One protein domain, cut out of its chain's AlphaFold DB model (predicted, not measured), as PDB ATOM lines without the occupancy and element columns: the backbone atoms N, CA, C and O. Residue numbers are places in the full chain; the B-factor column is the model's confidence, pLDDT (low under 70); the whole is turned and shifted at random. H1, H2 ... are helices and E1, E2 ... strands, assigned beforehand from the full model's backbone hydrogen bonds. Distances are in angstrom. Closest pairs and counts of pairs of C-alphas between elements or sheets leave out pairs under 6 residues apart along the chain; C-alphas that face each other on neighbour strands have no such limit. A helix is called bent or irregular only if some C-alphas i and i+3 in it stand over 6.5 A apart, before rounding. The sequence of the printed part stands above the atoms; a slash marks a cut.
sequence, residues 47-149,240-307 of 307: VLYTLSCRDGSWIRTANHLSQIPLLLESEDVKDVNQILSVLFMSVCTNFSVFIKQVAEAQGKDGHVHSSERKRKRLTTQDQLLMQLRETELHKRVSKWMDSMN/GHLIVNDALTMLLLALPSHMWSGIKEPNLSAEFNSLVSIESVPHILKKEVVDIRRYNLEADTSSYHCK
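AT A GLANCE: This is residues 47 to 149 and 240 to 307 of the 307 residues of the protein "Glutathione gamma-glutamylcysteinyltransferase" of Camellia sinensis (UniProt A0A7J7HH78). Helices cross one another around H6, which runs through the middle: H5 packs on one side of it, while H9 and the last part of H4 pack on it nearly crosswise. At one end of the longest axis lie the helical hairpin H1 and H2, with H7 and H8 beside it; at the other end the long helix H4 reaches away from the body, and residues 107 to 113, at the turn into it, stick out. A tiny pair of antiparallel strands, E1 and E2, lies near H6. The printed part has 171 residues with nine named helices and two named strands, in the order E1 H1 H2 H3 E2 H4 H5 H6 H7 H8 H9, and is mostly helix. It is compact, with a radius of gyration of the C-alphas of 17.1 A, and spans 58 by 41 by 31 A.

HOW THE PARTS SIT: E1, residues 49 to 51, and E2, residues 99 to 101, are antiparallel neighbours at 144 degrees, with N 50 and O 100 2.9 A apart and N 100 and O 50 also 2.9 A apart, within hydrogen-bond range. H1, residues 57 to 74, and H2, residues 80 to 89, form a helical hairpin; they touch at Ile 68 and Leu 87, their closest C-alphas, 6.9 A apart, at a steep tilt of 38 degrees, opposite ways. H3, residues 95 to 98, touches H1, its closest C-alphas being those of Trp 58 and Phe 98, 6.3 A apart. H4, residues 112 to 134, is close but not clearly touching to H5, residues 136 to 149, with 2 pairs of C-alphas within 8 A. H5 touches H2, with the C-alphas of Asn 81 and Trp 144 closest at 5.9 A, at a steep tilt of 62 degrees. H6, residues 240 to 254, touches H5 at a steep tilt of 46 degrees, opposite ways, with the C-alphas of His 138 and Thr 249 closest at 5.6 A. With residues 246 to 250 alone H6 touches H4, about perpendicular at 81 degrees; the C-alphas of Leu 132 and Asp 246 are closest, 7.1 A apart. H7, residues 257 to 260, touches H1, closest at the C-alphas of Pro 69 and Met 259, 5.3 A apart. H8, residues 266 to 275, only just touches H7, with 3 pairs of C-alphas within 8 A, the closest being Ser 257 and Asn 273 at 7.3 A. H9, residues 283 to 301, touches H6, closest at the C-alphas of Ala 254 and Val 289, 5.5 A apart, and their lines are only just about perpendicular at 71 degrees. H9 also touches H4 at 85 degrees, about perpendicular, where the C-alphas of Leu 128 and Leu 285 are 5.7 A apart. H1 and H9 are apart, for instance. In H2, H5, H6 and H8 every O i to N i+4 pair is within hydrogen-bond range; H1 has 12 of 14, H4 17 of 19 and H9 12 of 15, while H3 and H7 are too short for such a pair.

IN THESE COORDINATES: E1 begins at C-alpha 49, (125.562, 156.047, 144.159). H1 is 25.1 A long, irregular, with C-alphas 66 and 69 7.3 A apart, and has a kink of 45 degrees near residue 67. H4 is the longest helix, 33.7 A from C-alpha 112 at (120.146, 178.397, 132.780) to C-alpha 134. H5 is 20.1 A long and H6 21.3 A. H9, 25.9 A long, has a kink of 25 degrees near residue 294 and ends at C-alpha 301, (113.909, 140.801, 145.870).

THE WHOLE: The C-alphas of Asp 76 and His 111 are the two farthest apart, at 57.8 A. Residues 150 to 239 are not printed, and the C-alphas of Asn 149 and Gly 240 are 13.6 A apart across that cut. Of the links that are printed whole, none is long. Residues 107 to 113 and 301 to 307 stand free. The mean pLDDT of the printed part is 73.9, and 62 residues are under 70, among them residues 89 to 120 and 295 to 307.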
ATOM      1  N   VAL A  47     121.527 160.391 144.970       73.69
ATOM      2  CA  VAL A  47     122.441 161.493 144.663       73.69
ATOM      3  C   VAL A  47     123.878 161.000 144.510       73.69
ATOM      4  O   VAL A  47     124.564 161.472 143.607       73.69
ATOM      5  N   LEU A  48     124.330 160.069 145.355       72.75
ATOM      6  CA  LEU A  48     125.730 159.637 145.401       72.75
ATOM      7  C   LEU A  48     126.007 158.428 144.511       72.75
ATOM      8  O   LEU A  48     126.880 158.469 143.640       72.75
ATOM      9  N   TYR A  49     125.268 157.348 144.744       71.12
ATOM     10  CA  TYR A  49     125.562 156.047 144.159       71.12
ATOM     11  C   TYR A  49     124.303 155.375 143.630       71.12
ATOM     12  O   TYR A  49     123.214 155.516 144.176       71.12
ATOM     13  N   THR A  50     124.480 154.605 142.565       67.25
ATOM     14  CA  THR A  50     123.448 153.762 141.959       67.25
ATOM     15  C   THR A  50     123.994 152.362 141.774       67.25
ATOM     16  O   THR A  50     125.173 152.196 141.448       67.25
ATOM     17  N   LEU A  51     123.136 151.362 141.970       66.12
ATOM     18  CA  LEU A  51     123.491 149.980 141.674       66.12
ATOM     19  C   LEU A  51     123.189 149.702 140.200       66.12
ATOM     20  O   LEU A  51     122.102 149.983 139.699       66.12
ATOM     21  N   SER A  52     124.185 149.205 139.476       64.12
ATOM     22  CA  SER A  52     124.074 148.873 138.060       64.12
ATOM     23  C   SER A  52     123.896 147.371 137.889       64.12
ATOM     24  O   SER A  52     124.862 146.627 138.005       64.12
ATOM     25  N   CYS A  53     122.698 146.947 137.488       62.22
ATOM     26  CA  CYS A  53     122.401 145.553 137.125       62.22
ATOM     27  C   CYS A  53     122.528 145.286 135.610       62.22
ATOM     28  O   CYS A  53     122.010 144.299 135.095       62.22
ATOM     29  N   ARG A  54     123.175 146.195 134.860       60.12
ATOM     30  CA  ARG A  54     123.238 146.135 133.386       60.12
ATOM     31  C   ARG A  54     124.060 144.971 132.848       60.12
ATOM     32  O   ARG A  54     123.811 144.521 131.736       60.12
ATOM     33  N   ASP A  55     125.057 144.531 133.592       62.25
ATOM     34  CA  ASP A  55     125.935 143.439 133.217       62.25
ATOM     35  C   ASP A  55     125.776 142.284 134.206       62.25
ATOM     36  O   ASP A  55     125.527 142.490 135.392       62.25
ATOM     37  N   GLY A  56     125.922 141.045 133.730       61.78
ATOM     38  CA  GLY A  56     125.704 139.840 134.542       61.78
ATOM     39  C   GLY A  56     126.624 139.702 135.765       61.78
ATOM     40  O   GLY A  56     126.471 138.753 136.531       61.78
ATOM     41  N   SER A  57     127.559 140.636 135.975       63.97
ATOM     42  CA  SER A  57     128.387 140.716 137.180       63.97
ATOM     43  C   SER A  57     127.554 140.915 138.452       63.97
ATOM     44  O   SER A  57     127.939 140.391 139.498       63.97
ATOM     45  N   TRP A  58     126.380 141.560 138.362       68.00
ATOM     46  CA  TRP A  58     125.486 141.755 139.510       68.00
ATOM     47  C   TRP A  58     125.048 140.427 140.139       68.00
ATOM     48  O   TRP A  58     124.938 140.348 141.357       68.00
ATOM     49  N   ILE A  59     124.876 139.365 139.339       69.19
ATOM     50  CA  ILE A  59     124.468 138.034 139.820       69.19
ATOM     51  C   ILE A  59     125.519 137.481 140.784       69.19
ATOM     52  O   ILE A  59     125.187 136.910 141.821       69.19
ATOM     53  N   ARG A  60     126.804 137.673 140.466       69.62
ATOM     54  CA  ARG A  60     127.907 137.222 141.320       69.62
ATOM     55  C   ARG A  60     127.929 138.000 142.634       69.62
ATOM     56  O   ARG A  60     128.089 137.388 143.685       69.62
ATOM     57  N   THR A  61     127.714 139.312 142.571       71.69
ATOM     58  CA  THR A  61     127.624 140.171 143.756       71.69
ATOM     59  C   THR A  61     126.415 139.812 144.617       71.69
ATOM     60  O   THR A  61     126.564 139.638 145.817       71.69
ATOM     61  N   ALA A  62     125.230 139.628 144.033       74.31
ATOM     62  CA  ALA A  62     124.017 139.265 144.764       74.31
ATOM     63  C   ALA A  62     124.137 137.889 145.432       74.31
ATOM     64  O   ALA A  62     123.833 137.749 146.616       74.31
ATOM     65  N   ASN A  63     124.659 136.892 144.705       75.56
ATOM     66  CA  ASN A  63     124.957 135.577 145.270       75.56
ATOM     67  C   ASN A  63     125.927 135.694 146.448       75.56
ATOM     68  O   ASN A  63     125.715 135.060 147.476       75.56
ATOM     69  N   HIS A  64     126.951 136.539 146.332       76.31
ATOM     70  CA  HIS A  64     127.882 136.783 147.427       76.31
ATOM     71  C   HIS A  64     127.216 137.444 148.636       76.31
ATOM     72  O   HIS A  64     127.325 136.944 149.752       76.31
ATOM     73  N   LEU A  65     126.484 138.542 148.420       79.19
ATOM     74  CA  LEU A  65     125.781 139.256 149.486       79.19
ATOM     75  C   LEU A  65     124.822 138.319 150.238       79.19
ATOM     76  O   LEU A  65     124.731 138.386 151.460       79.19
ATOM     77  N   SER A  66     124.166 137.390 149.532       81.19
ATOM     78  CA  SER A  66     123.286 136.386 150.147       81.19
ATOM     79  C   SER A  66     124.012 135.374 151.044       81.19
ATOM     80  O   SER A  66     123.396 134.798 151.937       81.19
ATOM     81  N   GLN A  67     125.319 135.173 150.843       82.81
ATOM     82  CA  GLN A  67     126.144 134.274 151.651       82.81
ATOM     83  C   GLN A  67     126.736 134.951 152.889       82.81
ATOM     84  O   GLN A  67     127.259 134.245 153.746       82.81
ATOM     85  N   ILE A  68     126.638 136.280 153.025       85.50
ATOM     86  CA  ILE A  68     127.218 137.020 154.160       85.50
ATOM     87  C   ILE A  68     126.834 136.414 155.522       85.50
ATOM     88  O   ILE A  68     127.751 136.171 156.309       85.50
ATOM     89  N   PRO A  69     125.552 136.109 155.823       88.25
ATOM     90  CA  PRO A  69     125.195 135.493 157.100       88.25
ATOM     91  C   PRO A  69     125.944 134.181 157.354       88.25
ATOM     92  O   PRO A  69     126.482 133.983 158.436       88.25
ATOM     93  N   LEU A  70     126.036 133.321 156.336       86.88
ATOM     94  CA  LEU A  70     126.703 132.020 156.433       86.88
ATOM     95  C   LEU A  70     128.220 132.172 156.601       86.88
ATOM     96  O   LEU A  70     128.826 131.440 157.376       86.88
ATOM     97  N   LEU A  71     128.832 133.132 155.901       86.31
ATOM     98  CA  LEU A  71     130.264 133.418 156.013       86.31
ATOM     99  C   LEU A  71     130.616 133.893 157.425       86.31
ATOM    100  O   LEU A  71     131.536 133.356 158.039       86.31
ATOM    101  N   LEU A  72     129.839 134.841 157.959       88.81
ATOM    102  CA  LEU A  72     130.015 135.345 159.323       88.81
ATOM    103  C   LEU A  72     129.757 134.264 160.380       88.81
ATOM    104  O   LEU A  72     130.415 134.265 161.414       88.81
ATOM    105  N   GLU A  73     128.847 133.324 160.111       88.44
ATOM    106  CA  GLU A  73     128.593 132.181 160.990       88.44
ATOM    107  C   GLU A  73     129.712 131.130 160.922       88.44
ATOM    108  O   GLU A  73     130.000 130.458 161.910       88.44
ATOM    109  N   SER A  74     130.370 130.955 159.778       84.44
ATOM    110  CA  SER A  74     131.443 129.966 159.637       84.44
ATOM    111  C   SER A  74     132.779 130.417 160.240       84.44
ATOM    112  O   SER A  74     133.508 129.587 160.780       84.44
ATOM    113  N   GLU A  75     133.076 131.717 160.204       82.94
ATOM    114  CA  GLU A  75     134.362 132.281 160.625       82.94
ATOM    115  C   GLU A  75     134.376 132.637 162.130       82.94
ATOM    116  O   GLU A  75     133.355 133.009 162.711       82.94
ATOM    117  N   ASP A  76     135.535 132.531 162.793       84.12
ATOM    118  CA  ASP A  76     135.726 132.979 164.187       84.12
ATOM    119  C   ASP A  76     136.119 134.462 164.223       84.12
ATOM    120  O   ASP A  76     137.286 134.820 164.400       84.12
ATOM    121  N   VAL A  77     135.136 135.329 163.982       88.75
ATOM    122  CA  VAL A  77     135.340 136.775 163.858       88.75
ATOM    123  C   VAL A  77     135.380 137.445 165.232       88.75
ATOM    124  O   VAL A  77     134.397 137.393 165.968       88.75
ATOM    125  N   LYS A  78     136.494 138.113 165.560       88.81
ATOM    126  CA  LYS A  78     136.737 138.703 166.901       88.81
ATOM    127  C   LYS A  78     136.618 140.219 166.965       88.81
ATOM    128  O   LYS A  78     136.575 140.798 168.044       88.81
ATOM    129  N   ASP A  79     136.642 140.881 165.815       90.69
ATOM    130  CA  ASP A  79     136.607 142.334 165.740       90.69
ATOM    131  C   ASP A  79     135.981 142.820 164.425       90.69
ATOM    132  O   ASP A  79     135.793 142.067 163.466       90.69
ATOM    133  N   VAL A  80     135.661 144.115 164.375       91.38
ATOM    134  CA  VAL A  80     135.044 144.757 163.204       91.38
ATOM    135  C   VAL A  80     135.938 144.684 161.962       91.38
ATOM    136  O   VAL A  80     135.422 144.563 160.855       91.38
ATOM    137  N   ASN A  81     137.263 144.725 162.105       90.00
ATOM    138  CA  ASN A  81     138.166 144.644 160.955       90.00
ATOM    139  C   ASN A  81     138.132 143.246 160.331       90.00
ATOM    140  O   ASN A  81     138.166 143.127 159.111       90.00
ATOM    141  N   GLN A  82     138.014 142.196 161.143       87.81
ATOM    142  CA  GLN A  82     137.825 140.833 160.660       87.81
ATOM    143  C   GLN A  82     136.464 140.669 159.975       87.81
ATOM    144  O   GLN A  82     136.414 140.023 158.932       87.81
ATOM    145  N   ILE A  83     135.394 141.317 160.467       89.69
ATOM    146  CA  ILE A  83     134.109 141.387 159.743       89.69
ATOM    147  C   ILE A  83     134.337 142.001 158.355       89.69
ATOM    148  O   ILE A  83     133.967 141.399 157.350       89.69
ATOM    149  N   LEU A  84     134.978 143.171 158.277       88.56
ATOM    150  CA  LEU A  84     135.256 143.852 157.005       88.56
ATOM    151  C   LEU A  84     136.113 142.989 156.067       88.56
ATOM    152  O   LEU A  84     135.824 142.907 154.875       88.56
ATOM    153  N   SER A  85     137.108 142.279 156.601       85.44
ATOM    154  CA  SER A  85     137.912 141.324 155.840       85.44
ATOM    155  C   SER A  85     137.066 140.164 155.311       85.44
ATOM    156  O   SER A  85     137.127 139.877 154.119       85.44
ATOM    157  N   VAL A  86     136.217 139.535 156.128       83.88
ATOM    158  CA  VAL A  86     135.296 138.484 155.659       83.88
ATOM    159  C   VAL A  86     134.364 139.025 154.579       83.88
ATOM    160  O   VAL A  86     134.116 138.330 153.601       83.88
ATOM    161  N   LEU A  87     133.890 140.265 154.696       81.50
ATOM    162  CA  LEU A  87     132.964 140.875 153.742       81.50
ATOM    163  C   LEU A  87     133.604 141.277 152.419       81.50
ATOM    164  O   LEU A  87     132.930 141.183 151.403       81.50
ATOM    165  N   PHE A  88     134.850 141.748 152.419       76.44
ATOM    166  CA  PHE A  88     135.469 142.354 151.236       76.44
ATOM    167  C   PHE A  88     136.651 141.560 150.671       76.44
ATOM    168  O   PHE A  88     136.988 141.746 149.507       76.44
ATOM    169  N   MET A  89     137.228 140.619 151.426       69.75
ATOM    170  CA  MET A  89     138.305 139.730 150.953       69.75
ATOM    171  C   MET A  89     137.812 138.386 150.444       69.75
ATOM    172  O   MET A  89     138.437 137.808 149.555       69.75
ATOM    173  N   SER A  90     136.667 137.910 150.938       59.38
ATOM    174  CA  SER A  90     135.902 136.878 150.223       59.38
ATOM    175  C   SER A  90     135.423 137.392 148.858       59.38
ATOM    176  O   SER A  90     135.132 136.616 147.947       59.38
ATOM    177  N   VAL A  91     135.402 138.720 148.701       53.78
ATOM    178  CA  VAL A  91     134.918 139.411 147.523       53.78
ATOM    179  C   VAL A  91     136.040 139.775 146.565       53.78
ATOM    180  O   VAL A  91     136.443 140.921 146.414       53.78
ATOM    181  N   CYS A  92     136.428 138.800 145.755       48.62
ATOM    182  CA  CYS A  92     136.976 139.080 144.429       48.62
ATOM    183  C   CYS A  92     135.839 139.395 143.440       48.62
ATOM    184  O   CYS A  92     135.688 138.717 142.420       48.62
ATOM    185  N   THR A  93     134.986 140.375 143.750       50.19
ATOM    186  CA  THR A  93     134.039 140.929 142.774       50.19
ATOM    187  C   THR A  93     134.283 142.410 142.636       50.19
ATOM    188  O   THR A  93     134.382 143.123 143.631       50.19
ATOM    189  N   ASN A  94     134.367 142.861 141.390       53.84
ATOM    190  CA  ASN A  94     134.525 144.253 141.013       53.84
ATOM    191  C   ASN A  94     133.309 145.071 141.481       53.84
ATOM    192  O   ASN A  94     132.436 145.401 140.681       53.84
ATOM    193  N   PHE A  95     133.234 145.427 142.767       53.53
ATOM    194  CA  PHE A  95     132.185 146.303 143.301       53.53
ATOM    195  C   PHE A  95     132.139 147.645 142.569       53.53
ATOM    196  O   PHE A  95     131.092 148.275 142.534       53.53
ATOM    197  N   SER A  96     133.234 148.048 141.917       51.06
ATOM    198  CA  SER A  96     133.293 149.195 141.006       51.06
ATOM    199  C   SER A  96     132.379 149.089 139.786       51.06
ATOM    200  O   SER A  96     132.002 150.104 139.205       51.06
ATOM    201  N   VAL A  97     132.032 147.873 139.369       53.38
ATOM    202  CA  VAL A  97     131.087 147.628 138.276       53.38
ATOM    203  C   VAL A  97     129.649 147.760 138.779       53.38
ATOM    204  O   VAL A  97     128.787 148.286 138.069       53.38
ATOM    205  N   PHE A  98     129.426 147.348 140.029       54.97
ATOM    206  CA  PHE A  98     128.124 147.327 140.683       54.97
ATOM    207  C   PHE A  98     127.717 148.698 141.233       54.97
ATOM    208  O   PHE A  98     126.626 149.172 140.938       54.97
ATOM    209  N   ILE A  99     128.597 149.359 141.986       62.22
ATOM    210  CA  ILE A  99     128.371 150.677 142.576       62.22
ATOM    211  C   ILE A  99     128.914 151.722 141.611       62.22
ATOM    212  O   ILE A  99     130.116 151.986 141.551       62.22
ATOM    213  N   LYS A 100     128.011 152.336 140.850       65.12
ATOM    214  CA  LYS A 100     128.357 153.459 139.986       65.12
ATOM    215  C   LYS A 100     128.057 154.748 140.716       65.12
ATOM    216  O   LYS A 100     126.919 154.986 141.128       65.12
ATOM    217  N   GLN A 101     129.078 155.590 140.846       62.22
ATOM    218  CA  GLN A 101     128.857 156.985 141.197       62.22
ATOM    219  C   GLN A 101     127.935 157.593 140.143       62.22
ATOM    220  O   GLN A 101     128.106 157.344 138.944       62.22
ATOM    221  N   VAL A 102     126.946 158.366 140.582       55.22
ATOM    222  CA  VAL A 102     126.036 159.027 139.650       55.22
ATOM    223  C   VAL A 102     126.794 160.158 138.962       55.22
ATOM    224  O   VAL A 102     126.874 161.277 139.460       55.22
ATOM    225  N   ALA A 103     127.413 159.844 137.822       50.53
ATOM    226  CA  ALA A 103     128.088 160.829 136.994       50.53
ATOM    227  C   ALA A 103     127.035 161.719 136.325       50.53
ATOM    228  O   ALA A 103     126.145 161.237 135.619       50.53
ATOM    229  N   GLU A 104     127.134 163.028 136.535       51.53
ATOM    230  CA  GLU A 104     126.263 163.985 135.862       51.53
ATOM    231  C   GLU A 104     126.596 164.002 134.366       51.53
ATOM    232  O   GLU A 104     127.637 164.518 133.948       51.53
ATOM    233  N   ALA A 105     125.707 163.441 133.543       41.50
ATOM    234  CA  ALA A 105     125.795 163.559 132.095       41.50
ATOM    235  C   ALA A 105     125.745 165.046 131.719       41.50
ATOM    236  O   ALA A 105     124.720 165.717 131.863       41.50
ATOM    237  N   GLN A 106     126.877 165.582 131.267       41.34
ATOM    238  CA  GLN A 106     126.986 166.958 130.807       41.34
ATOM    239  C   GLN A 106     126.258 167.061 129.461       41.34
ATOM    240  O   GLN A 106     126.829 166.824 128.400       41.34
ATOM    241  N   GLY A 107     124.958 167.356 129.507       39.38
ATOM    242  CA  GLY A 107     124.200 167.714 128.315       39.38
ATOM    243  C   GLY A 107     124.856 168.928 127.660       39.38
ATOM    244  O   GLY A 107     125.126 169.921 128.334       39.38
ATOM    245  N   LYS A 108     125.135 168.837 126.357       40.28
ATOM    246  CA  LYS A 108     125.735 169.917 125.555       40.28
ATOM    247  C   LYS A 108     124.862 171.173 125.452       40.28
ATOM    248  O   LYS A 108     125.332 172.183 124.936       40.28
ATOM    249  N   ASP A 109     123.640 171.146 125.971       40.28
ATOM    250  CA  ASP A 109     122.699 172.241 125.803       40.28
ATOM    251  C   ASP A 109     122.778 173.221 126.973       40.28
ATOM    252  O   ASP A 109     122.337 172.972 128.100       40.28
ATOM    253  N   GLY A 110     123.379 174.372 126.675       48.25
ATOM    254  CA  GLY A 110     123.391 175.538 127.538       48.25
ATOM    255  C   GLY A 110     121.973 176.056 127.757       48.25
ATOM    256  O   GLY A 110     121.404 176.723 126.900       48.25
ATOM    257  N   HIS A 111     121.412 175.790 128.934       44.28
ATOM    258  CA  HIS A 111     120.234 176.500 129.416       44.28
ATOM    259  C   HIS A 111     120.304 176.685 130.936       44.28
ATOM    260  O   HIS A 111     120.620 175.759 131.684       44.28
ATOM    261  N   VAL A 112     119.991 177.896 131.397       49.84
ATOM    262  CA  VAL A 112     120.146 178.397 132.780       49.84
ATOM    263  C   VAL A 112     119.410 177.545 133.836       49.84
ATOM    264  O   VAL A 112     119.817 177.501 134.991       49.84
ATOM    265  N   HIS A 113     118.382 176.780 133.454       45.47
ATOM    266  CA  HIS A 113     117.704 175.839 134.362       45.47
ATOM    267  C   HIS A 113     118.499 174.556 134.661       45.47
ATOM    268  O   HIS A 113     118.340 173.972 135.735       45.47
ATOM    269  N   SER A 114     119.373 174.130 133.746       53.09
ATOM    270  CA  SER A 114     120.258 172.978 133.950       53.09
ATOM    271  C   SER A 114     121.334 173.293 134.997       53.09
ATOM    272  O   SER A 114     121.665 172.447 135.826       53.09
ATOM    273  N   SER A 115     121.812 174.544 135.052       60.84
ATOM    274  CA  SER A 115     122.881 174.951 135.974       60.84
ATOM    275  C   SER A 115     122.424 175.060 137.431       60.84
ATOM    276  O   SER A 115     123.168 174.654 138.322       60.84
ATOM    277  N   GLU A 116     121.210 175.547 137.710       61.41
ATOM    278  CA  GLU A 116     120.722 175.672 139.091       61.41
ATOM    279  C   GLU A 116     120.403 174.306 139.717       61.41
ATOM    280  O   GLU A 116     120.767 174.050 140.866       61.41
ATOM    281  N   ARG A 117     119.776 173.402 138.948       61.50
ATOM    282  CA  ARG A 117     119.515 172.019 139.376       61.50
ATOM    283  C   ARG A 117     120.822 171.269 139.630       61.50
ATOM    284  O   ARG A 117     120.953 170.631 140.671       61.50
ATOM    285  N   LYS A 118     121.791 171.411 138.720       62.03
ATOM    286  CA  LYS A 118     123.143 170.859 138.858       62.03
ATOM    287  C   LYS A 118     123.841 171.385 140.113       62.03
ATOM    288  O   LYS A 118     124.320 170.609 140.927       62.03
ATOM    289  N   ARG A 119     123.816 172.703 140.344       65.31
ATOM    290  CA  ARG A 119     124.441 173.311 141.529       65.31
ATOM    291  C   ARG A 119     123.802 172.825 142.829       65.31
ATOM    292  O   ARG A 119     124.525 172.500 143.761       65.31
ATOM    293  N   LYS A 120     122.467 172.735 142.880       69.50
ATOM    294  CA  LYS A 120     121.734 172.184 144.032       69.50
ATOM    295  C   LYS A 120     122.121 170.724 144.298       69.50
ATOM    296  O   LYS A 120     122.374 170.370 145.446       69.50
ATOM    297  N   ARG A 121     122.234 169.898 143.254       71.25
ATOM    298  CA  ARG A 121     122.639 168.492 143.391       71.25
ATOM    299  C   ARG A 121     124.077 168.345 143.885       71.25
ATOM    300  O   ARG A 121     124.289 167.593 144.827       71.25
ATOM    301  N   LEU A 122     125.020 169.112 143.333       70.50
ATOM    302  CA  LEU A 122     126.415 169.125 143.787       70.50
ATOM    303  C   LEU A 122     126.526 169.540 145.259       70.50
ATOM    304  O   LEU A 122     127.192 168.868 146.034       70.50
ATOM    305  N   THR A 123     125.787 170.571 145.686       77.38
ATOM    306  CA  THR A 123     125.777 170.957 147.107       77.38
ATOM    307  C   THR A 123     125.219 169.861 148.015       77.38
ATOM    308  O   THR A 123     125.720 169.671 149.119       77.38
ATOM    309  N   THR A 124     124.206 169.113 147.565       79.38
ATOM    310  CA  THR A 124     123.676 167.965 148.314       79.38
ATOM    311  C   THR A 124     124.665 166.799 148.328       79.38
ATOM    312  O   THR A 124     124.821 166.160 149.362       79.38
ATOM    313  N   GLN A 125     125.356 166.545 147.217       80.69
ATOM    314  CA  GLN A 125     126.400 165.529 147.114       80.69
ATOM    315  C   GLN A 125     127.555 165.816 148.079       80.69
ATOM    316  O   GLN A 125     127.939 164.929 148.837       80.69
ATOM    317  N   ASP A 126     128.064 167.048 148.110       81.50
ATOM    318  CA  ASP A 126     129.152 167.432 149.015       81.50
ATOM    319  C   ASP A 126     128.729 167.301 150.484       81.50
ATOM    320  O   ASP A 126     129.471 166.761 151.305       81.50
ATOM    321  N   GLN A 127     127.502 167.721 150.817       85.00
ATOM    322  CA  GLN A 127     126.942 167.546 152.161       85.00
ATOM    323  C   GLN A 127     126.788 166.071 152.545       85.00
ATOM    324  O   GLN A 127     127.080 165.707 153.683       85.00
ATOM    325  N   LEU A 128     126.342 165.221 151.618       87.62
ATOM    326  CA  LEU A 128     126.204 163.784 151.843       87.62
ATOM    327  C   LEU A 128     127.560 163.116 152.075       87.62
ATOM    328  O   LEU A 128     127.695 162.350 153.024       87.62
ATOM    329  N   LEU A 129     128.566 163.430 151.254       86.06
ATOM    330  CA  LEU A 129     129.924 162.906 151.422       86.06
ATOM    331  C   LEU A 129     130.548 163.375 152.737       86.06
ATOM    332  O   LEU A 129     131.185 162.586 153.427       86.06
ATOM    333  N   MET A 130     130.333 164.634 153.118       87.75
ATOM    334  CA  MET A 130     130.785 165.151 154.408       87.75
ATOM    335  C   MET A 130     130.153 164.369 155.568       87.75
ATOM    336  O   MET A 130     130.874 163.840 156.409       87.75
ATOM    337  N   GLN A 131     128.824 164.207 155.566       90.25
ATOM    338  CA  GLN A 131     128.116 163.444 156.600       90.25
ATOM    339  C   GLN A 131     128.544 161.977 156.643       90.25
ATOM    340  O   GLN A 131     128.710 161.424 157.727       90.25
ATOM    341  N   LEU A 132     128.736 161.349 155.482       90.50
ATOM    342  CA  LEU A 132     129.201 159.969 155.373       90.50
ATOM    343  C   LEU A 132     130.576 159.804 156.020       90.50
ATOM    344  O   LEU A 132     130.768 158.904 156.837       90.50
ATOM    345  N   ARG A 133     131.512 160.701 155.700       90.38
ATOM    346  CA  ARG A 133     132.897 160.641 156.183       90.38
ATOM    347  C   ARG A 133     133.035 160.912 157.677       90.38
ATOM    348  O   ARG A 133     133.972 160.415 158.300       90.38
ATOM    349  N   GLU A 134     132.103 161.665 158.252       91.25
ATOM    350  CA  GLU A 134     132.029 161.925 159.692       91.25
ATOM    351  C   GLU A 134     131.548 160.713 160.504       91.25
ATOM    352  O   GLU A 134     131.812 160.650 161.710       91.25
ATOM    353  N   THR A 135     130.886 159.735 159.870       92.19
ATOM    354  CA  THR A 135     130.371 158.550 160.569       92.19
ATOM    355  C   THR A 135     131.483 157.670 161.142       92.19
ATOM    356  O   THR A 135     132.555 157.501 160.556       92.19
ATOM    357  N   GLU A 136     131.208 157.038 162.287       92.75
ATOM    358  CA  GLU A 136     132.138 156.081 162.899       92.75
ATOM    359  C   GLU A 136     132.392 154.863 162.003       92.75
ATOM    360  O   GLU A 136     133.516 154.364 161.941       92.75
ATOM    361  N   LEU A 137     131.386 154.427 161.238       93.44
ATOM    362  CA  LEU A 137     131.539 153.351 160.263       93.44
ATOM    363  C   LEU A 137     132.579 153.710 159.192       93.44
ATOM    364  O   LEU A 137     133.489 152.921 158.949       93.44
ATOM    365  N   HIS A 138     132.506 154.913 158.610       92.19
ATOM    366  CA  HIS A 138     133.480 155.357 157.610       92.19
ATOM    367  C   HIS A 138     134.904 155.421 158.177       92.19
ATOM    368  O   HIS A 138     135.862 155.013 157.515       92.19
ATOM    369  N   LYS A 139     135.062 155.887 159.423       92.88
ATOM    370  CA  LYS A 139     136.367 155.905 160.106       92.88
ATOM    371  C   LYS A 139     136.925 154.492 160.289       92.88
ATOM    372  O   LYS A 139     138.115 154.281 160.057       92.88
ATOM    373  N   ARG A 140     136.084 153.517 160.662       91.81
ATOM    374  CA  ARG A 140     136.475 152.098 160.779       91.81
ATOM    375  C   ARG A 140     136.879 151.511 159.425       91.81
ATOM    376  O   ARG A 140     137.941 150.902 159.344       91.81
ATOM    377  N   VAL A 141     136.096 151.753 158.370       89.94
ATOM    378  CA  VAL A 141     136.403 151.315 156.996       89.94
ATOM    379  C   VAL A 141     137.714 151.923 156.500       89.94
ATOM    380  O   VAL A 141     138.564 151.201 155.990       89.94
ATOM    381  N   SER A 142     137.916 153.228 156.705       88.44
ATOM    382  CA  SER A 142     139.150 153.916 156.303       88.44
ATOM    383  C   SER A 142     140.368 153.348 157.029       88.44
ATOM    384  O   SER A 142     141.351 152.994 156.389       88.44
ATOM    385  N   LYS A 143     140.275 153.159 158.352       90.25
ATOM    386  CA  LYS A 143     141.354 152.564 159.153       90.25
ATOM    387  C   LYS A 143     141.680 151.132 158.717       90.25
ATOM    388  O   LYS A 143     142.851 150.762 158.669       90.25
ATOM    389  N   TRP A 144     140.662 150.325 158.420       88.62
ATOM    390  CA  TRP A 144     140.842 148.969 157.902       88.62
ATOM    391  C   TRP A 144     141.566 148.987 156.547       88.62
ATOM    392  O   TRP A 144     142.586 148.313 156.393       88.62
ATOM    393  N   MET A 145     141.128 149.835 155.614       80.62
ATOM    394  CA  MET A 145     141.781 150.016 154.312       80.62
ATOM    395  C   MET A 145     143.237 150.481 154.438       80.62
ATOM    396  O   MET A 145     144.102 150.001 153.708       80.62
ATOM    397  N   ASP A 146     143.527 151.386 155.374       82.56
ATOM    398  CA  ASP A 146     144.891 151.851 155.635       82.56
ATOM    399  C   ASP A 146     145.775 150.726 156.184       82.56
ATOM    400  O   ASP A 146     146.894 150.544 155.704       82.56
ATOM    401  N   SER A 147     145.259 149.922 157.126       79.88
ATOM    402  CA  SER A 147     145.995 148.780 157.696       79.88
ATOM    403  C   SER A 147     146.374 147.743 156.639       79.88
ATOM    404  O   SER A 147     147.476 147.194 156.648       79.88
ATOM    405  N   MET A 148     145.491 147.545 155.664       67.38
ATOM    406  CA  MET A 148     145.691 146.594 154.583       67.38
ATOM    407  C   MET A 148     146.716 147.076 153.544       67.38
ATOM    408  O   MET A 148     147.382 146.261 152.911       67.38
ATOM    409  N   ASN A 149     146.874 148.392 153.391       64.38
ATOM    410  CA  ASN A 149     147.885 148.993 152.521       64.38
ATOM    411  C   ASN A 149     149.267 149.089 153.184       64.38
ATOM    412  O   ASN A 149     150.278 149.094 152.482       64.38
ATOM    413  N   GLY A 240     141.439 158.326 144.419       44.19
ATOM    414  CA  GLY A 240     140.782 157.031 144.169       44.19
ATOM    415  C   GLY A 240     140.417 156.254 145.441       44.19
ATOM    416  O   GLY A 240     139.382 155.599 145.478       44.19
ATOM    417  N   HIS A 241     141.235 156.354 146.494       47.38
ATOM    418  CA  HIS A 241     141.055 155.610 147.751       47.38
ATOM    419  C   HIS A 241     139.868 156.147 148.563       47.38
ATOM    420  O   HIS A 241     139.041 155.378 149.044       47.38
ATOM    421  N   LEU A 242     139.701 157.475 148.581       55.06
ATOM    422  CA  LEU A 242     138.572 158.154 149.225       55.06
ATOM    423  C   LEU A 242     137.215 157.716 148.649       55.06
ATOM    424  O   LEU A 242     136.277 157.490 149.404       55.06
ATOM    425  N   ILE A 243     137.117 157.526 147.328       67.25
ATOM    426  CA  ILE A 243     135.842 157.159 146.691       67.25
ATOM    427  C   ILE A 243     135.479 155.689 146.965       67.25
ATOM    428  O   ILE A 243     134.296 155.351 147.025       67.25
ATOM    429  N   VAL A 244     136.471 154.811 147.160       72.50
ATOM    430  CA  VAL A 244     136.224 153.406 147.525       72.50
ATOM    431  C   VAL A 244     135.705 153.308 148.955       72.50
ATOM    432  O   VAL A 244     134.704 152.633 149.176       72.50
ATOM    433  N   ASN A 245     136.309 154.021 149.906       83.12
ATOM    434  CA  ASN A 245     135.854 154.011 151.301       83.12
ATOM    435  C   ASN A 245     134.418 154.536 151.418       83.12
ATOM    436  O   ASN A 245     133.591 153.925 152.101       83.12
ATOM    437  N   ASP A 246     134.107 155.619 150.697       83.69
ATOM    438  CA  ASP A 246     132.757 156.176 150.606       83.69
ATOM    439  C   ASP A 246     131.770 155.122 150.049       83.69
ATOM    440  O   ASP A 246     130.724 154.859 150.649       83.69
ATOM    441  N   ALA A 247     132.123 154.444 148.951       78.50
ATOM    442  CA  ALA A 247     131.279 153.425 148.325       78.50
ATOM    443  C   ALA A 247     131.047 152.194 149.222       78.50
ATOM    444  O   ALA A 247     129.914 151.725 149.338       78.50
ATOM    445  N   LEU A 248     132.093 151.686 149.883       83.19
ATOM    446  CA  LEU A 248     131.991 150.552 150.806       83.19
ATOM    447  C   LEU A 248     131.141 150.910 152.027       83.19
ATOM    448  O   LEU A 248     130.281 150.129 152.429       83.19
ATOM    449  N   THR A 249     131.327 152.108 152.581       89.06
ATOM    450  CA  THR A 249     130.525 152.591 153.712       89.06
ATOM    451  C   THR A 249     129.052 152.698 153.323       89.06
ATOM    452  O   THR A 249     128.184 152.214 154.050       89.06
ATOM    453  N   MET A 250     128.756 153.267 152.151       86.19
ATOM    454  CA  MET A 250     127.386 153.346 151.636       86.19
ATOM    455  C   MET A 250     126.771 151.967 151.406       86.19
ATOM    456  O   MET A 250     125.601 151.772 151.734       86.19
ATOM    457  N   LEU A 251     127.543 151.006 150.893       83.94
ATOM    458  CA  LEU A 251     127.082 149.630 150.726       83.94
ATOM    459  C   LEU A 251     126.716 149.009 152.078       83.94
ATOM    460  O   LEU A 251     125.611 148.499 152.222       83.94
ATOM    461  N   LEU A 252     127.593 149.102 153.080       88.75
ATOM    462  CA  LEU A 252     127.340 148.557 154.419       88.75
ATOM    463  C   LEU A 252     126.085 149.158 155.066       88.75
ATOM    464  O   LEU A 252     125.288 148.421 155.642       88.75
ATOM    465  N   LEU A 253     125.866 150.470 154.923       89.69
ATOM    466  CA  LEU A 253     124.641 151.125 155.396       89.69
ATOM    467  C   LEU A 253     123.402 150.668 154.615       89.69
ATOM    468  O   LEU A 253     122.315 150.542 155.183       89.69
ATOM    469  N   ALA A 254     123.538 150.411 153.315       85.94
ATOM    470  CA  ALA A 254     122.434 149.972 152.472       85.94
ATOM    471  C   ALA A 254     122.006 148.524 152.758       85.94
ATOM    472  O   ALA A 254     120.822 148.220 152.624       85.94
ATOM    473  N   LEU A 255     122.907 147.647 153.204       85.12
ATOM    474  CA  LEU A 255     122.579 146.240 153.442       85.12
ATOM    475  C   LEU A 255     121.577 146.057 154.611       85.12
ATOM    476  O   LEU A 255     121.669 146.749 155.630       85.12
ATOM    477  N   PRO A 256     120.588 145.147 154.484       84.06
ATOM    478  CA  PRO A 256     119.610 144.874 155.539       84.06
ATOM    479  C   PRO A 256     120.229 144.318 156.828       84.06
ATOM    480  O   PRO A 256     121.193 143.560 156.789       84.06
ATOM    481  N   SER A 257     119.599 144.586 157.977       85.12
ATOM    482  CA  SER A 257     120.096 144.143 159.291       85.12
ATOM    483  C   SER A 257     120.209 142.621 159.444       85.12
ATOM    484  O   SER A 257     121.096 142.140 160.143       85.12
ATOM    485  N   HIS A 258     119.356 141.843 158.765       85.38
ATOM    486  CA  HIS A 258     119.421 140.379 158.821       85.38
ATOM    487  C   HIS A 258     120.724 139.814 158.234       85.38
ATOM    488  O   HIS A 258     121.095 138.689 158.570       85.38
ATOM    489  N   MET A 259     121.440 140.581 157.397       86.38
ATOM    490  CA  MET A 259     122.718 140.149 156.827       86.38
ATOM    491  C   MET A 259     123.796 139.942 157.893       86.38
ATOM    492  O   MET A 259     124.726 139.172 157.690       86.38
ATOM    493  N   TRP A 260     123.638 140.565 159.059       90.19
ATOM    494  CA  TRP A 260     124.608 140.530 160.154       90.19
ATOM    495  C   TRP A 260     124.302 139.451 161.199       90.19
ATOM    496  O   TRP A 260     125.000 139.349 162.205       90.19
ATOM    497  N   SER A 261     123.262 138.641 160.979       88.88
ATOM    498  CA  SER A 261     122.802 137.618 161.932       88.88
ATOM    499  C   SER A 261     123.814 136.498 162.198       88.88
ATOM    500  O   SER A 261     123.734 135.861 163.243       88.88
ATOM    501  N   GLY A 262     124.784 136.290 161.303       88.12
ATOM    502  CA  GLY A 262     125.838 135.286 161.470       88.12
ATOM    503  C   GLY A 262     126.911 135.633 162.508       88.12
ATOM    504  O   GLY A 262     127.694 134.763 162.878       88.12
ATOM    505  N   ILE A 263     126.973 136.878 163.005       92.38
ATOM    506  CA  ILE A 263     127.973 137.282 164.006       92.38
ATOM    507  C   ILE A 263     127.653 136.603 165.345       92.38
ATOM    508  O   ILE A 263     126.700 136.977 166.029       92.38
ATOM    509  N   LYS A 264     128.477 135.623 165.733       90.94
ATOM    510  CA  LYS A 264     128.276 134.809 166.945       90.94
ATOM    511  C   LYS A 264     128.443 135.590 168.243       90.94
ATOM    512  O   LYS A 264     127.705 135.361 169.198       90.94
ATOM    513  N   GLU A 265     129.446 136.462 168.308       92.19
ATOM    514  CA  GLU A 265     129.756 137.183 169.538       92.19
ATOM    515  C   GLU A 265     128.736 138.316 169.762       92.19
ATOM    516  O   GLU A 265     128.639 139.231 168.940       92.19
ATOM    517  N   PRO A 266     127.973 138.305 170.873       91.31
ATOM    518  CA  PRO A 266     126.851 139.224 171.061       91.31
ATOM    519  C   PRO A 266     127.298 140.682 171.204       91.31
ATOM    520  O   PRO A 266     126.629 141.580 170.697       91.31
ATOM    521  N   ASN A 267     128.441 140.924 171.853       94.12
ATOM    522  CA  ASN A 267     128.992 142.270 172.015       94.12
ATOM    523  C   ASN A 267     129.447 142.845 170.672       94.12
ATOM    524  O   ASN A 267     129.113 143.982 170.349       94.12
ATOM    525  N   LEU A 268     130.146 142.038 169.870       94.12
ATOM    526  CA  LEU A 268     130.588 142.421 168.532       94.12
ATOM    527  C   LEU A 268     129.398 142.638 167.590       94.12
ATOM    528  O   LEU A 268     129.376 143.603 166.833       94.12
ATOM    529  N   SER A 269     128.382 141.776 167.669       93.25
ATOM    530  CA  SER A 269     127.137 141.929 166.915       93.25
ATOM    531  C   SER A 269     126.424 143.231 167.283       93.25
ATOM    532  O   SER A 269     126.010 143.973 166.393       93.25
ATOM    533  N   ALA A 270     126.323 143.567 168.572       93.56
ATOM    534  CA  ALA A 270     125.735 144.827 169.022       93.56
ATOM    535  C   ALA A 270     126.559 146.050 168.578       93.56
ATOM    536  O   ALA A 270     125.980 147.020 168.085       93.56
ATOM    537  N   GLU A 271     127.893 145.997 168.692       94.50
ATOM    538  CA  GLU A 271     128.794 147.048 168.198       94.50
ATOM    539  C   GLU A 271     128.592 147.261 166.695       94.50
ATOM    540  O   GLU A 271     128.334 148.383 166.254       94.50
ATOM    541  N   PHE A 272     128.643 146.190 165.903       93.44
ATOM    542  CA  PHE A 272     128.527 146.279 164.453       93.44
ATOM    543  C   PHE A 272     127.139 146.755 164.014       93.44
ATOM    544  O   PHE A 272     127.041 147.670 163.199       93.44
ATOM    545  N   ASN A 273     126.064 146.218 164.604       92.12
ATOM    546  CA  ASN A 273     124.698 146.676 164.334       92.12
ATOM    547  C   ASN A 273     124.501 148.151 164.709       92.12
ATOM    548  O   ASN A 273     123.797 148.868 164.002       92.12
ATOM    549  N   SER A 274     125.157 148.635 165.769       92.75
ATOM    550  CA  SER A 274     125.155 150.060 166.112       92.75
ATOM    551  C   SER A 274     125.881 150.915 165.067       92.75
ATOM    552  O   SER A 274     125.461 152.048 164.830       92.75
ATOM    553  N   LEU A 275     126.950 150.403 164.443       92.69
ATOM    554  CA  LEU A 275     127.704 151.110 163.398       92.69
ATOM    555  C   LEU A 275     126.930 151.211 162.078       92.69
ATOM    556  O   LEU A 275     126.992 152.244 161.417       92.69
ATOM    557  N   VAL A 276     126.207 150.155 161.694       91.75
ATOM    558  CA  VAL A 276     125.418 150.111 160.444       91.75
ATOM    559  C   VAL A 276     123.966 150.569 160.625       91.75
ATOM    560  O   VAL A 276     123.177 150.548 159.675       91.75
ATOM    561  N   SER A 277     123.585 150.984 161.836       89.81
ATOM    562  CA  SER A 277     122.242 151.487 162.116       89.81
ATOM    563  C   SER A 277     121.988 152.805 161.387       89.81
ATOM    564  O   SER A 277     122.728 153.774 161.515       89.81
ATOM    565  N   ILE A 278     120.872 152.872 160.663       86.69
ATOM    566  CA  ILE A 278     120.418 154.097 159.991       86.69
ATOM    567  C   ILE A 278     119.799 155.090 160.990       86.69
ATOM    568  O   ILE A 278     119.580 156.261 160.682       86.69
ATOM    569  N   GLU A 279     119.471 154.657 162.204       84.88
ATOM    570  CA  GLU A 279     118.843 155.541 163.188       84.88
ATOM    571  C   GLU A 279     119.811 156.589 163.736       84.88
ATOM    572  O   GLU A 279     119.375 157.688 164.075       84.88
ATOM    573  N   SER A 280     121.108 156.279 163.758       79.19
ATOM    574  CA  SER A 280     122.166 157.150 164.271       79.19
ATOM    575  C   SER A 280     122.771 158.083 163.217       79.19
ATOM    576  O   SER A 280     123.522 158.989 163.579       79.19
ATOM    577  N   VAL A 281     122.457 157.902 161.925       87.06
ATOM    578  CA  VAL A 281     123.039 158.725 160.853       87.06
ATOM    579  C   VAL A 281     122.242 160.017 160.600       87.06
ATOM    580  O   VAL A 281     121.017 160.039 160.766       87.06
ATOM    581  N   PRO A 282     122.899 161.108 160.156       88.81
ATOM    582  CA  PRO A 282     122.229 162.374 159.861       88.81
ATOM    583  C   PRO A 282     121.102 162.249 158.824       88.81
ATOM    584  O   PRO A 282     121.144 161.407 157.929       88.81
ATOM    585  N   HIS A 283     120.104 163.138 158.897       86.25
ATOM    586  CA  HIS A 283     118.868 163.039 158.105       86.25
ATOM    587  C   HIS A 283     119.087 162.957 156.582       86.25
ATOM    588  O   HIS A 283     118.372 162.223 155.899       86.25
ATOM    589  N   ILE A 284     120.046 163.711 156.033       86.00
ATOM    590  CA  ILE A 284     120.287 163.734 154.580       86.00
ATOM    591  C   ILE A 284     120.852 162.379 154.138       86.00
ATOM    592  O   ILE A 284     120.308 161.766 153.222       86.00
ATOM    593  N   LEU A 285     121.856 161.867 154.858       87.69
ATOM    594  CA  LEU A 285     122.414 160.534 154.631       87.69
ATOM    595  C   LEU A 285     121.376 159.423 154.844       87.69
ATOM    596  O   LEU A 285     121.257 158.524 154.020       87.69
ATOM    597  N   LYS A 286     120.561 159.516 155.901       89.88
ATOM    598  CA  LYS A 286     119.461 158.577 156.172       89.88
ATOM    599  C   LYS A 286     118.510 158.461 154.986       89.88
ATOM    600  O   LYS A 286     118.140 157.353 154.609       89.88
ATOM    601  N   LYS A 287     118.117 159.596 154.402       85.94
ATOM    602  CA  LYS A 287     117.233 159.621 153.236       85.94
ATOM    603  C   LYS A 287     117.872 158.902 152.044       85.94
ATOM    604  O   LYS A 287     117.235 158.021 151.480       85.94
ATOM    605  N   GLU A 288     119.129 159.216 151.737       85.88
ATOM    606  CA  GLU A 288     119.876 158.579 150.645       85.88
ATOM    607  C   GLU A 288     119.967 157.054 150.826       85.88
ATOM    608  O   GLU A 288     119.686 156.301 149.898       85.88
ATOM    609  N   VAL A 289     120.292 156.572 152.031       86.38
ATOM    610  CA  VAL A 289     120.388 155.126 152.306       86.38
ATOM    611  C   VAL A 289     119.023 154.436 152.183       86.38
ATOM    612  O   VAL A 289     118.934 153.339 151.630       86.38
ATOM    613  N   VAL A 290     117.948 155.066 152.667       84.94
ATOM    614  CA  VAL A 290     116.579 154.539 152.518       84.94
ATOM    615  C   VAL A 290     116.179 154.460 151.048       84.94
ATOM    616  O   VAL A 290     115.573 153.470 150.637       84.94
ATOM    617  N   ASP A 291     116.530 155.468 150.254       80.25
ATOM    618  CA  ASP A 291     116.245 155.466 148.826       80.25
ATOM    619  C   ASP A 291     117.064 154.376 148.104       80.25
ATOM    620  O   ASP A 291     116.497 153.611 147.324       80.25
ATOM    621  N   ILE A 292     118.343 154.175 148.447       78.38
ATOM    622  CA  ILE A 292     119.135 153.048 147.918       78.38
ATOM    623  C   ILE A 292     118.485 151.701 148.266       78.38
ATOM    624  O   ILE A 292     118.356 150.846 147.389       78.38
ATOM    625  N   ARG A 293     118.033 151.504 149.513       79.81
ATOM    626  CA  ARG A 293     117.352 150.267 149.934       79.81
ATOM    627  C   ARG A 293     116.085 150.010 149.127       79.81
ATOM    628  O   ARG A 293     115.930 148.935 148.554       79.81
ATOM    629  N   ARG A 294     115.215 151.016 149.043       73.31
ATOM    630  CA  ARG A 294     113.918 150.910 148.368       73.31
ATOM    631  C   ARG A 294     114.066 150.659 146.869       73.31
ATOM    632  O   ARG A 294     113.362 149.823 146.314       73.31
ATOM    633  N   TYR A 295     114.954 151.397 146.207       65.62
ATOM    634  CA  TYR A 295     115.007 151.415 144.744       65.62
ATOM    635  C   TYR A 295     116.025 150.448 144.145       65.62
ATOM    636  O   TYR A 295     115.825 150.020 143.014       65.62
ATOM    637  N   ASN A 296     117.077 150.082 144.882       60.25
ATOM    638  CA  ASN A 296     118.170 149.277 144.337       60.25
ATOM    639  C   ASN A 296     118.328 147.895 144.998       60.25
ATOM    640  O   ASN A 296     119.040 147.063 144.451       60.25
ATOM    641  N   LEU A 297     117.713 147.636 146.162       56.06
ATOM    642  CA  LEU A 297     117.815 146.340 146.863       56.06
ATOM    643  C   LEU A 297     116.454 145.636 147.013       56.06
ATOM    644  O   LEU A 297     116.366 144.430 146.809       56.06
ATOM    645  N   GLU A 298     115.377 146.367 147.322       43.06
ATOM    646  CA  GLU A 298     114.018 145.801 147.454       43.06
ATOM    647  C   GLU A 298     113.302 145.612 146.111       43.06
ATOM    648  O   GLU A 298     112.539 144.659 145.942       43.06
ATOM    649  N   ALA A 299     113.584 146.468 145.124       39.47
ATOM    650  CA  ALA A 299     113.124 146.244 143.754       39.47
ATOM    651  C   ALA A 299     113.615 144.888 143.212       39.47
ATOM    652  O   ALA A 299     112.907 144.251 142.434       39.47
ATOM    653  N   ASP A 300     114.765 144.401 143.696       43.16
ATOM    654  CA  ASP A 300     115.401 143.177 143.215       43.16
ATOM    655  C   ASP A 300     115.025 141.900 143.978       43.16
ATOM    656  O   ASP A 300     115.056 140.821 143.386       43.16
ATOM    657  N   THR A 301     114.529 141.975 145.219       33.44
ATOM    658  CA  THR A 301     113.909 140.801 145.870       33.44
ATOM    659  C   THR A 301     112.518 140.488 145.318       33.44
ATOM    660  O   THR A 301     112.062 139.351 145.415       33.44
ATOM    661  N   SER A 302     111.858 141.451 144.667       31.38
ATOM    662  CA  SER A 302     110.699 141.178 143.799       31.38
ATOM    663  C   SER A 302     111.103 140.873 142.345       31.38
ATOM    664  O   SER A 302     110.308 140.314 141.592       31.38
ATOM    665  N   SER A 303     112.351 141.178 141.958       32.19
ATOM    666  CA  SER A 303     112.939 140.917 140.634       32.19
ATOM    667  C   SER A 303     113.782 139.634 140.578       32.19
ATOM    668  O   SER A 303     114.607 139.458 139.683       32.19
ATOM    669  N   TYR A 304     113.476 138.630 141.407       31.95
ATOM    670  CA  TYR A 304     113.836 137.236 141.087       31.95
ATOM    671  C   TYR A 304     113.177 136.730 139.779       31.95
ATOM    672  O   TYR A 304     113.264 135.545 139.450       31.95
ATOM    673  N   HIS A 305     112.516 137.602 139.011       31.03
ATOM    674  CA  HIS A 305     111.814 137.295 137.767       31.03
ATOM    675  C   HIS A 305     112.267 138.098 136.547       31.03
ATOM    676  O   HIS A 305     111.614 138.009 135.511       31.03
ATOM    677  N   CYS A 306     113.404 138.796 136.600       25.50
ATOM    678  CA  CYS A 306     114.019 139.295 135.371       25.50
ATOM    679  C   CYS A 306     114.915 138.207 134.749       25.50
ATOM    680  O   CYS A 306     116.109 138.104 135.038       25.50
ATOM    681  N   LYS A 307     114.298 137.360 133.919       25.92
ATOM    682  CA  LYS A 307     114.943 136.647 132.811       25.92
ATOM    683  C   LYS A 307     114.281 137.080 131.515       25.92
ATOM    684  O   LYS A 307     113.032 137.151 131.514       25.92
TER     685      LYS A 307